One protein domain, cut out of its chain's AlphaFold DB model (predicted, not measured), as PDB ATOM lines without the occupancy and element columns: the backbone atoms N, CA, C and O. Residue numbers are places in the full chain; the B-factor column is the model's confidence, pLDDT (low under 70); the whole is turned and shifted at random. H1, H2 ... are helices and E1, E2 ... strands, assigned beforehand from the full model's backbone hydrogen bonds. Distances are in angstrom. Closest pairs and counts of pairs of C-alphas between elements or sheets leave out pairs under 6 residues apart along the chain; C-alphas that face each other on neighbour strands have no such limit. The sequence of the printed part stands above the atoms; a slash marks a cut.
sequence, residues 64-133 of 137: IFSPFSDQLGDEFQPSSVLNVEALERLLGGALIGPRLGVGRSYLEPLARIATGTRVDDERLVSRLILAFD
ATOM      1  N   ILE A  64     -21.986  52.648   2.456       70.19
ATOM      2  CA  ILE A  64     -22.557  51.432   3.060       70.19
ATOM      3  C   ILE A  64     -23.548  51.724   4.196       70.19
ATOM      4  O   ILE A  64     -24.344  50.850   4.531       70.19
ATOM      5  N   PHE A  65     -23.498  52.924   4.784       71.94
ATOM      6  CA  PHE A  65     -24.334  53.372   5.894       71.94
ATOM      7  C   PHE A  65     -25.359  54.448   5.499       71.94
ATOM      8  O   PHE A  65     -26.226  54.773   6.307       71.94
ATOM      9  N   SER A  66     -25.347  54.938   4.255       74.44
ATOM     10  CA  SER A  66     -26.323  55.927   3.757       74.44
ATOM     11  C   SER A  66     -27.790  55.516   3.986       74.44
ATOM     12  O   SER A  66     -28.522  56.316   4.565       74.44
ATOM     13  N   PRO A  67     -28.221  54.263   3.714       74.94
ATOM     14  CA  PRO A  67     -29.599  53.846   3.998       74.94
ATOM     15  C   PRO A  67     -29.997  53.915   5.483       74.94
ATOM     16  O   PRO A  67     -31.180  53.880   5.807       74.94
ATOM     17  N   PHE A  68     -29.021  53.945   6.395       74.38
ATOM     18  CA  PHE A  68     -29.236  54.005   7.841       74.38
ATOM     19  C   PHE A  68     -29.386  55.456   8.307       74.38
ATOM     20  O   PHE A  68     -30.205  55.731   9.182       74.38
ATOM     21  N   SER A  69     -28.631  56.375   7.698       71.69
ATOM     22  CA  SER A  69     -28.767  57.820   7.907       71.69
ATOM     23  C   SER A  69     -30.149  58.314   7.474       71.69
ATOM     24  O   SER A  69     -30.811  58.996   8.249       71.69
ATOM     25  N   ASP A  70     -30.642  57.868   6.312       79.38
ATOM     26  CA  ASP A  70     -31.967  58.256   5.801       79.38
ATOM     27  C   ASP A  70     -33.101  57.859   6.765       79.38
ATOM     28  O   ASP A  70     -34.061  58.599   6.970       79.38
ATOM     29  N   GLN A  71     -32.984  56.691   7.406       83.25
ATOM     30  CA  GLN A  71     -33.969  56.206   8.383       83.25
ATOM     31  C   GLN A  71     -33.873  56.915   9.737       83.25
ATOM     32  O   GLN A  71     -34.864  56.995  10.468       83.25
ATOM     33  N   LEU A  72     -32.687  57.408  10.093       85.69
ATOM     34  CA  LEU A  72     -32.490  58.203  11.299       85.69
ATOM     35  C   LEU A  72     -33.056  59.614  11.157       85.69
ATOM     36  O   LEU A  72     -33.357  60.206  12.189       85.69
ATOM     37  N   GLY A  73     -33.268  60.110   9.938       83.12
ATOM     38  CA  GLY A  73     -33.714  61.473   9.657       83.12
ATOM     39  C   GLY A  73     -32.561  62.475   9.693       83.12
ATOM     40  O   GLY A  73     -31.630  62.340  10.488       83.12
ATOM     41  N   ASP A  74     -32.650  63.492   8.836       83.44
ATOM     42  CA  ASP A  74     -31.577  64.458   8.560       83.44
ATOM     43  C   ASP A  74     -31.095  65.212   9.808       83.44
ATOM     44  O   ASP A  74     -29.962  65.692   9.867       83.44
ATOM     45  N   GLU A  75     -31.945  65.319  10.830       87.69
ATOM     46  CA  GLU A  75     -31.613  65.998  12.072       87.69
ATOM     47  C   GLU A  75     -30.752  65.157  13.040       87.69
ATOM     48  O   GLU A  75     -30.228  65.702  14.014       87.69
ATOM     49  N   PHE A  76     -30.570  63.853  12.793       88.25
ATOM     50  CA  PHE A  76     -29.794  62.942  13.645       88.25
ATOM     51  C   PHE A  76     -28.455  62.556  13.013       88.25
ATOM     52  O   PHE A  76     -28.399  61.958  11.943       88.25
ATOM     53  N   GLN A  77     -27.354  62.786  13.735       87.19
ATOM     54  CA  GLN A  77     -26.043  62.285  13.324       87.19
ATOM     55  C   GLN A  77     -25.883  60.810  13.719       87.19
ATOM     56  O   GLN A  77     -26.022  60.501  14.909       87.19
ATOM     57  N   PRO A  78     -25.559  59.897  12.781       85.19
ATOM     58  CA  PRO A  78     -25.295  58.497  13.096       85.19
ATOM     59  C   PRO A  78     -24.136  58.347  14.088       85.19
ATOM     60  O   PRO A  78     -23.030  58.835  13.858       85.19
ATOM     61  N   SER A  79     -24.384  57.643  15.189       81.88
ATOM     62  CA  SER A  79     -23.413  57.401  16.261       81.88
ATOM     63  C   SER A  79     -22.977  55.940  16.351       81.88
ATOM     64  O   SER A  79     -21.870  55.649  16.805       81.88
ATOM     65  N   SER A  80     -23.815  54.998  15.917       82.19
ATOM     66  CA  SER A  80     -23.469  53.578  15.796       82.19
ATOM     67  C   SER A  80     -24.354  52.911  14.754       82.19
ATOM     68  O   SER A  80     -25.555  53.162  14.702       82.19
ATOM     69  N   VAL A  81     -23.762  52.044  13.935       81.88
ATOM     70  CA  VAL A  81     -24.488  51.266  12.930       81.88
ATOM     71  C   VAL A  81     -23.999  49.825  12.961       81.88
ATOM     72  O   VAL A  81     -22.800  49.558  12.899       81.88
ATOM     73  N   LEU A  82     -24.941  48.894  13.045       80.88
ATOM     74  CA  LEU A  82     -24.728  47.466  12.881       80.88
ATOM     75  C   LEU A  82     -25.534  46.991  11.675       80.88
ATOM     76  O   LEU A  82     -26.763  47.066  11.656       80.88
ATOM     77  N   ASN A  83     -24.827  46.459  10.686       80.06
ATOM     78  CA  ASN A  83     -25.415  45.730   9.574       80.06
ATOM     79  C   ASN A  83     -25.142  44.239   9.798       80.06
ATOM     80  O   ASN A  83     -23.982  43.818   9.754       80.06
ATOM     81  N   VAL A  84     -26.191  43.461  10.074       77.88
ATOM     82  CA  VAL A  84     -26.047  42.040  10.415       77.88
ATOM     83  C   VAL A  84     -25.547  41.237   9.221       77.88
ATOM     84  O   VAL A  84     -24.645  40.430   9.397       77.88
ATOM     85  N   GLU A  85     -25.991  41.533   8.000       75.25
ATOM     86  CA  GLU A  85     -25.479  40.873   6.790       75.25
ATOM     87  C   GLU A  85     -23.981  41.145   6.581       75.25
ATOM     88  O   GLU A  85     -23.203  40.239   6.278       75.25
ATOM     89  N   ALA A  86     -23.540  42.394   6.764       74.25
ATOM     90  CA  ALA A  86     -22.122  42.738   6.656       74.25
ATOM     91  C   ALA A  86     -21.289  42.036   7.739       74.25
ATOM     92  O   ALA A  86     -20.186  41.561   7.456       74.25
ATOM     93  N   LEU A  87     -21.830  41.927   8.957       74.69
ATOM     94  CA  LEU A  87     -21.226  41.159  10.040       74.69
ATOM     95  C   LEU A  87     -21.166  39.666   9.690       74.69
ATOM     96  O   LEU A  87     -20.109  39.061   9.819       74.69
ATOM     97  N   GLU A  88     -22.243  39.065   9.193       71.81
ATOM     98  CA  GLU A  88     -22.275  37.658   8.785       71.81
ATOM     99  C   GLU A  88     -21.293  37.365   7.650       71.81
ATOM    100  O   GLU A  88     -20.602  36.353   7.697       71.81
ATOM    101  N   ARG A  89     -21.159  38.256   6.660       69.81
ATOM    102  CA  ARG A  89     -20.145  38.126   5.599       69.81
ATOM    103  C   ARG A  89     -18.728  38.211   6.161       69.81
ATOM    104  O   ARG A  89     -17.871  37.417   5.770       69.81
ATOM    105  N   LEU A  90     -18.486  39.137   7.093       65.88
ATOM    106  CA  LEU A  90     -17.205  39.261   7.787       65.88
ATOM    107  C   LEU A  90     -16.878  37.975   8.559       65.88
ATOM    108  O   LEU A  90     -15.782  37.446   8.423       65.88
ATOM    109  N   LEU A  91     -17.830  37.453   9.335       67.00
ATOM    110  CA  LEU A  91     -17.654  36.268  10.176       67.00
ATOM    111  C   LEU A  91     -17.627  34.961   9.367       67.00
ATOM    112  O   LEU A  91     -16.887  34.040   9.705       67.00
ATOM    113  N   GLY A  92     -18.399  34.882   8.286       60.22
ATOM    114  CA  GLY A  92     -18.449  33.741   7.372       60.22
ATOM    115  C   GLY A  92     -17.197  33.624   6.506       60.22
ATOM    116  O   GLY A  92     -16.748  32.515   6.226       60.22
ATOM    117  N   GLY A  93     -16.577  34.754   6.143       53.75
ATOM    118  CA  GLY A  93     -15.245  34.782   5.528       53.75
ATOM    119  C   GLY A  93     -14.106  34.529   6.526       53.75
ATOM    120  O   GLY A  93     -13.012  34.123   6.133       53.75
ATOM    121  N   ALA A  94     -14.364  34.732   7.820       51.06
ATOM    122  CA  ALA A  94     -13.400  34.660   8.908       51.06
ATOM    123  C   ALA A  94     -13.641  33.454   9.827       51.06
ATOM    124  O   ALA A  94     -13.955  33.624  10.995       51.06
ATOM    125  N   LEU A  95     -13.435  32.228   9.334       52.16
ATOM    126  CA  LEU A  95     -13.049  31.076  10.174       52.16
ATOM    127  C   LEU A  95     -13.938  30.727  11.398       52.16
ATOM    128  O   LEU A  95     -13.482  30.017  12.298       52.16
ATOM    129  N   ILE A  96     -15.220  31.104  11.433       47.88
ATOM    130  CA  ILE A  96     -16.151  30.608  12.456       47.88
ATOM    131  C   ILE A  96     -16.950  29.451  11.855       47.88
ATOM    132  O   ILE A  96     -17.872  29.647  11.076       47.88
ATOM    133  N   GLY A  97     -16.583  28.215  12.201       51.88
ATOM    134  CA  GLY A  97     -17.375  27.024  11.873       51.88
ATOM    135  C   GLY A  97     -18.750  26.999  12.589       51.88
ATOM    136  O   GLY A  97     -19.312  28.054  12.880       51.88
ATOM    137  N   PRO A  98     -19.307  25.825  12.960       45.38
ATOM    138  CA  PRO A  98     -20.705  25.630  13.414       45.38
ATOM    139  C   PRO A  98     -21.196  26.448  14.637       45.38
ATOM    140  O   PRO A  98     -22.340  26.299  15.055       45.38
ATOM    141  N   ARG A  99     -20.376  27.338  15.211       51.59
ATOM    142  CA  ARG A  99     -20.748  28.284  16.278       51.59
ATOM    143  C   ARG A  99     -21.401  29.579  15.784       51.59
ATOM    144  O   ARG A  99     -22.048  30.241  16.591       51.59
ATOM    145  N   LEU A 100     -21.300  29.911  14.493       51.91
ATOM    146  CA  LEU A 100     -22.065  31.017  13.890       51.91
ATOM    147  C   LEU A 100     -23.578  30.814  14.073       51.91
ATOM    148  O   LEU A 100     -24.295  31.769  14.345       51.91
ATOM    149  N   GLY A 101     -24.043  29.559  14.037       54.28
ATOM    150  CA  GLY A 101     -25.455  29.213  14.216       54.28
ATOM    151  C   GLY A 101     -26.051  29.631  15.564       54.28
ATOM    152  O   GLY A 101     -27.229  29.947  15.610       54.28
ATOM    153  N   VAL A 102     -25.252  29.695  16.639       58.03
ATOM    154  CA  VAL A 102     -25.750  30.093  17.972       58.03
ATOM    155  C   VAL A 102     -25.967  31.603  18.046       58.03
ATOM    156  O   VAL A 102     -26.979  32.047  18.569       58.03
ATOM    157  N   GLY A 103     -25.033  32.396  17.509       56.94
ATOM    158  CA  GLY A 103     -25.171  33.854  17.441       56.94
ATOM    159  C   GLY A 103     -26.258  34.284  16.458       56.94
ATOM    160  O   GLY A 103     -27.001  35.224  16.732       56.94
ATOM    161  N   ARG A 104     -26.393  33.541  15.353       58.22
ATOM    162  CA  ARG A 104     -27.410  33.775  14.333       58.22
ATOM    163  C   ARG A 104     -28.820  33.734  14.909       58.22
ATOM    164  O   ARG A 104     -29.583  34.624  14.594       58.22
ATOM    165  N   SER A 105     -29.146  32.828  15.829       61.78
ATOM    166  CA  SER A 105     -30.479  32.789  16.463       61.78
ATOM    167  C   SER A 105     -30.841  34.068  17.235       61.78
ATOM    168  O   SER A 105     -32.014  34.399  17.369       61.78
ATOM    169  N   TYR A 106     -29.845  34.792  17.758       62.50
ATOM    170  CA  TYR A 106     -30.057  36.061  18.465       62.50
ATOM    171  C   TYR A 106     -30.125  37.268  17.522       62.50
ATOM    172  O   TYR A 106     -30.631  38.318  17.913       62.50
ATOM    173  N   LEU A 107     -29.596  37.125  16.306       64.19
ATOM    174  CA  LEU A 107     -29.526  38.180  15.296       64.19
ATOM    175  C   LEU A 107     -30.510  37.965  14.139       64.19
ATOM    176  O   LEU A 107     -30.791  38.915  13.434       64.19
ATOM    177  N   GLU A 108     -31.076  36.769  13.983       64.75
ATOM    178  CA  GLU A 108     -32.048  36.372  12.955       64.75
ATOM    179  C   GLU A 108     -33.232  37.328  12.813       64.75
ATOM    180  O   GLU A 108     -33.600  37.635  11.681       64.75
ATOM    181  N   PRO A 109     -33.836  37.839  13.906       69.75
ATOM    182  CA  PRO A 109     -34.886  38.825  13.744       69.75
ATOM    183  C   PRO A 109     -34.328  40.180  13.297       69.75
ATOM    184  O   PRO A 109     -35.063  40.933  12.686       69.75
ATOM    185  N   LEU A 110     -33.068  40.518  13.576       71.94
ATOM    186  CA  LEU A 110     -32.494  41.844  13.360       71.94
ATOM    187  C   LEU A 110     -31.699  41.901  12.053       71.94
ATOM    188  O   LEU A 110     -30.579  41.418  11.963       71.94
ATOM    189  N   ALA A 111     -32.220  42.614  11.064       75.75
ATOM    190  CA  ALA A 111     -31.459  42.946   9.869       75.75
ATOM    191  C   ALA A 111     -30.407  44.026  10.179       75.75
ATOM    192  O   ALA A 111     -29.271  43.996   9.687       75.75
ATOM    193  N   ARG A 112     -30.811  45.055  10.942       78.94
ATOM    194  CA  ARG A 112     -30.047  46.305  11.091       78.94
ATOM    195  C   ARG A 112     -30.321  46.988  12.424       78.94
ATOM    196  O   ARG A 112     -31.455  47.004  12.896       78.94
ATOM    197  N   ILE A 113     -29.292  47.623  12.976       86.12
ATOM    198  CA  ILE A 113     -29.405  48.538  14.114       86.12
ATOM    199  C   ILE A 113     -28.705  49.839  13.744       86.12
ATOM    200  O   ILE A 113     -27.542  49.816  13.348       86.12
ATOM    201  N   ALA A 114     -29.382  50.968  13.898       87.12
ATOM    202  CA  ALA A 114     -28.760  52.280  13.791       87.12
ATOM    203  C   ALA A 114     -29.140  53.126  14.997       87.12
ATOM    204  O   ALA A 114     -30.304  53.170  15.393       87.12
ATOM    205  N   THR A 115     -28.163  53.814  15.570       91.12
ATOM    206  CA  THR A 115     -28.405  54.868  16.546       91.12
ATOM    207  C   THR A 115     -27.903  56.182  15.999       91.12
ATOM    208  O   THR A 115     -26.819  56.251  15.417       91.12
ATOM    209  N   GLY A 116     -28.679  57.230  16.222       90.06
ATOM    210  CA  GLY A 116     -28.296  58.590  15.901       90.06
ATOM    211  C   GLY A 116     -28.572  59.506  17.074       90.06
ATOM    212  O   GLY A 116     -29.440  59.233  17.905       90.06
ATOM    213  N   THR A 117     -27.832  60.601  17.145       92.31
ATOM    214  CA  THR A 117     -28.004  61.613  18.186       92.31
ATOM    215  C   THR A 117     -28.139  62.996  17.582       92.31
ATOM    216  O   THR A 117     -27.433  63.337  16.634       92.31
ATOM    217  N   ARG A 118     -29.014  63.803  18.176       92.94
ATOM    218  CA  ARG A 118     -29.174  65.228  17.906       92.94
ATOM    219  C   ARG A 118     -29.010  65.998  19.209       92.94
ATOM    220  O   ARG A 118     -29.472  65.544  20.256       92.94
ATOM    221  N   VAL A 119     -28.379  67.163  19.142       90.62
ATOM    222  CA  VAL A 119     -28.388  68.129  20.246       90.62
ATOM    223  C   VAL A 119     -29.572  69.070  20.041       90.62
ATOM    224  O   VAL A 119     -29.758  69.607  18.951       90.62
ATOM    225  N   ASP A 120     -30.389  69.216  21.076       90.88
ATOM    226  CA  ASP A 120     -31.586  70.053  21.114       90.88
ATOM    227  C   ASP A 120     -31.489  70.982  22.326       90.88
ATOM    228  O   ASP A 120     -31.756  70.563  23.455       90.88
ATOM    229  N   ASP A 121     -31.012  72.206  22.105       88.81
ATOM    230  CA  ASP A 121     -30.589  73.143  23.151       88.81
ATOM    231  C   ASP A 121     -29.623  72.487  24.162       88.81
ATOM    232  O   ASP A 121     -28.474  72.187  23.835       88.81
ATOM    233  N   GLU A 122     -30.085  72.223  25.387       90.62
ATOM    234  CA  GLU A 122     -29.311  71.587  26.464       90.62
ATOM    235  C   GLU A 122     -29.573  70.075  26.594       90.62
ATOM    236  O   GLU A 122     -29.202  69.447  27.587       90.62
ATOM    237  N   ARG A 123     -30.251  69.464  25.617       90.06
ATOM    238  CA  ARG A 123     -30.641  68.051  25.654       90.06
ATOM    239  C   ARG A 123     -29.973  67.269  24.539       90.06
ATOM    240  O   ARG A 123     -29.894  67.708  23.397       90.06
ATOM    241  N   LEU A 124     -29.544  66.056  24.866       91.00
ATOM    242  CA  LEU A 124     -29.132  65.074  23.874       91.00
ATOM    243  C   LEU A 124     -30.316  64.150  23.590       91.00
ATOM    244  O   LEU A 124     -30.779  63.430  24.475       91.00
ATOM    245  N   VAL A 125     -30.815  64.191  22.358       93.25
ATOM    246  CA  VAL A 125     -31.895  63.328  21.877       93.25
ATOM    247  C   VAL A 125     -31.265  62.175  21.112       93.25
ATOM    248  O   VAL A 125     -30.463  62.391  20.208       93.25
ATOM    249  N   SER A 126     -31.627  60.944  21.468       91.44
ATOM    250  CA  SER A 126     -31.154  59.735  20.794       91.44
ATOM    251  C   SER A 126     -32.310  59.041  20.081       91.44
ATOM    252  O   SER A 126     -33.421  58.978  20.612       91.44
ATOM    253  N   ARG A 127     -32.047  58.517  18.885       91.81
ATOM    254  CA  ARG A 127     -32.978  57.707  18.095       91.81
ATOM    255  C   ARG A 127     -32.334  56.352  17.837       91.81
ATOM    256  O   ARG A 127     -31.174  56.289  17.442       91.81
ATOM    257  N   LEU A 128     -33.094  55.285  18.073       90.50
ATOM    258  CA  LEU A 128     -32.716  53.902  17.794       90.50
ATOM    259  C   LEU A 128     -33.657  53.354  16.721       90.50
ATOM    260  O   LEU A 128     -34.871  53.354  16.913       90.50
ATOM    261  N   ILE A 129     -33.085  52.864  15.628       88.06
ATOM    262  CA  ILE A 129     -33.789  52.137  14.578       88.06
ATOM    263  C   ILE A 129     -33.370  50.674  14.658       88.06
ATOM    264  O   ILE A 129     -32.181  50.355  14.613       88.06
ATOM    265  N   LEU A 130     -34.364  49.796  14.776       84.88
ATOM    266  CA  LEU A 130     -34.216  48.349  14.685       84.88
ATOM    267  C   LEU A 130     -34.976  47.901  13.439       84.88
ATOM    268  O   LEU A 130     -36.200  48.011  13.396       84.88
ATOM    269  N   ALA A 131     -34.258  47.433  12.422       81.50
ATOM    270  CA  ALA A 131     -34.877  46.824  11.252       81.50
ATOM    271  C   ALA A 131     -34.856  45.308  11.408       81.50
ATOM    272  O   ALA A 131     -33.842  44.743  11.824       81.50
ATOM    273  N   PHE A 132     -35.960  44.672  11.028       79.19
ATOM    274  CA  PHE A 132     -36.133  43.233  11.125       79.19
ATOM    275  C   PHE A 132     -36.222  42.600   9.738       79.19
ATOM    276  O   PHE A 132     -36.867  43.166   8.850       79.19
ATOM    277  N   ASP A 133     -35.619  41.428   9.554       67.75
ATOM    278  CA  ASP A 133     -35.844  40.639   8.342       67.75
ATOM    279  C   ASP A 133     -37.236  39.992   8.433       67.75
ATOM    280  O   ASP A 133     -37.537  39.247   9.364       67.75
TER     281      ASP A 133
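This is residues 64 to 133 of the 137 residues of an uncharacterized protein of Solirubrobacterales bacterium (UniProt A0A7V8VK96). A long, narrow sheet of three antiparallel strands, E1, E2, E3 in that order, has H1 over one face; H2 and H3 extend the rod beyond one end, running opposite ways. The 70 printed residues, mixed in class, have three named helices and three named strands, in order H1, E1, H2, H3, E2, E3. The whole is loose, radius of gyration of the C-alphas 14.8 A, spans 49 by 21 by 19 A.

Inner strand E2, residues 110 to 120, is antiparallel to E1, residues 77 to 83, with N 82 and O 113 2.8 A apart. E2 forms a hairpin with E3, residues 123 to 132; N 116 and O 127 are 2.9 A apart. H1, residues 66 to 72, is on the sheet at a height of 8.3 A; its closest C-alphas with E2 are Phe 68 and Ala 114, 6.2 A. H2, residues 84 to 93, only grazes the sheet with residues 84 to 86. H2 and H3, residues 100 to 107, form a helical hairpin; they only just touch, with 3 pairs of C-alphas within 8 A, closest Val 84 and Leu 107, 7.1 A, at a shallow tilt of 7 degrees. O i to N i+4 pairs are within hydrogen-bond range throughout H2, 2 of 3 in H1 and 3 of 4 in H3.

From first to last C-alpha, E2 and E3 each measure 29.3 A, E1 17.0 A and H2 13.9 A. H1 begins at C-alpha 66 (-26.323, 55.927, 3.757); E3 ends at C-alpha 132 (-36.133, 43.233, 11.125).

The farthest C-alphas, Pro 98 and Asp 121, are 49.5 A apart. The printed part has no cut and no long link. Residues 93 to 99 stand free. pLDDT is under 70 at residues 89 to 109 and 133.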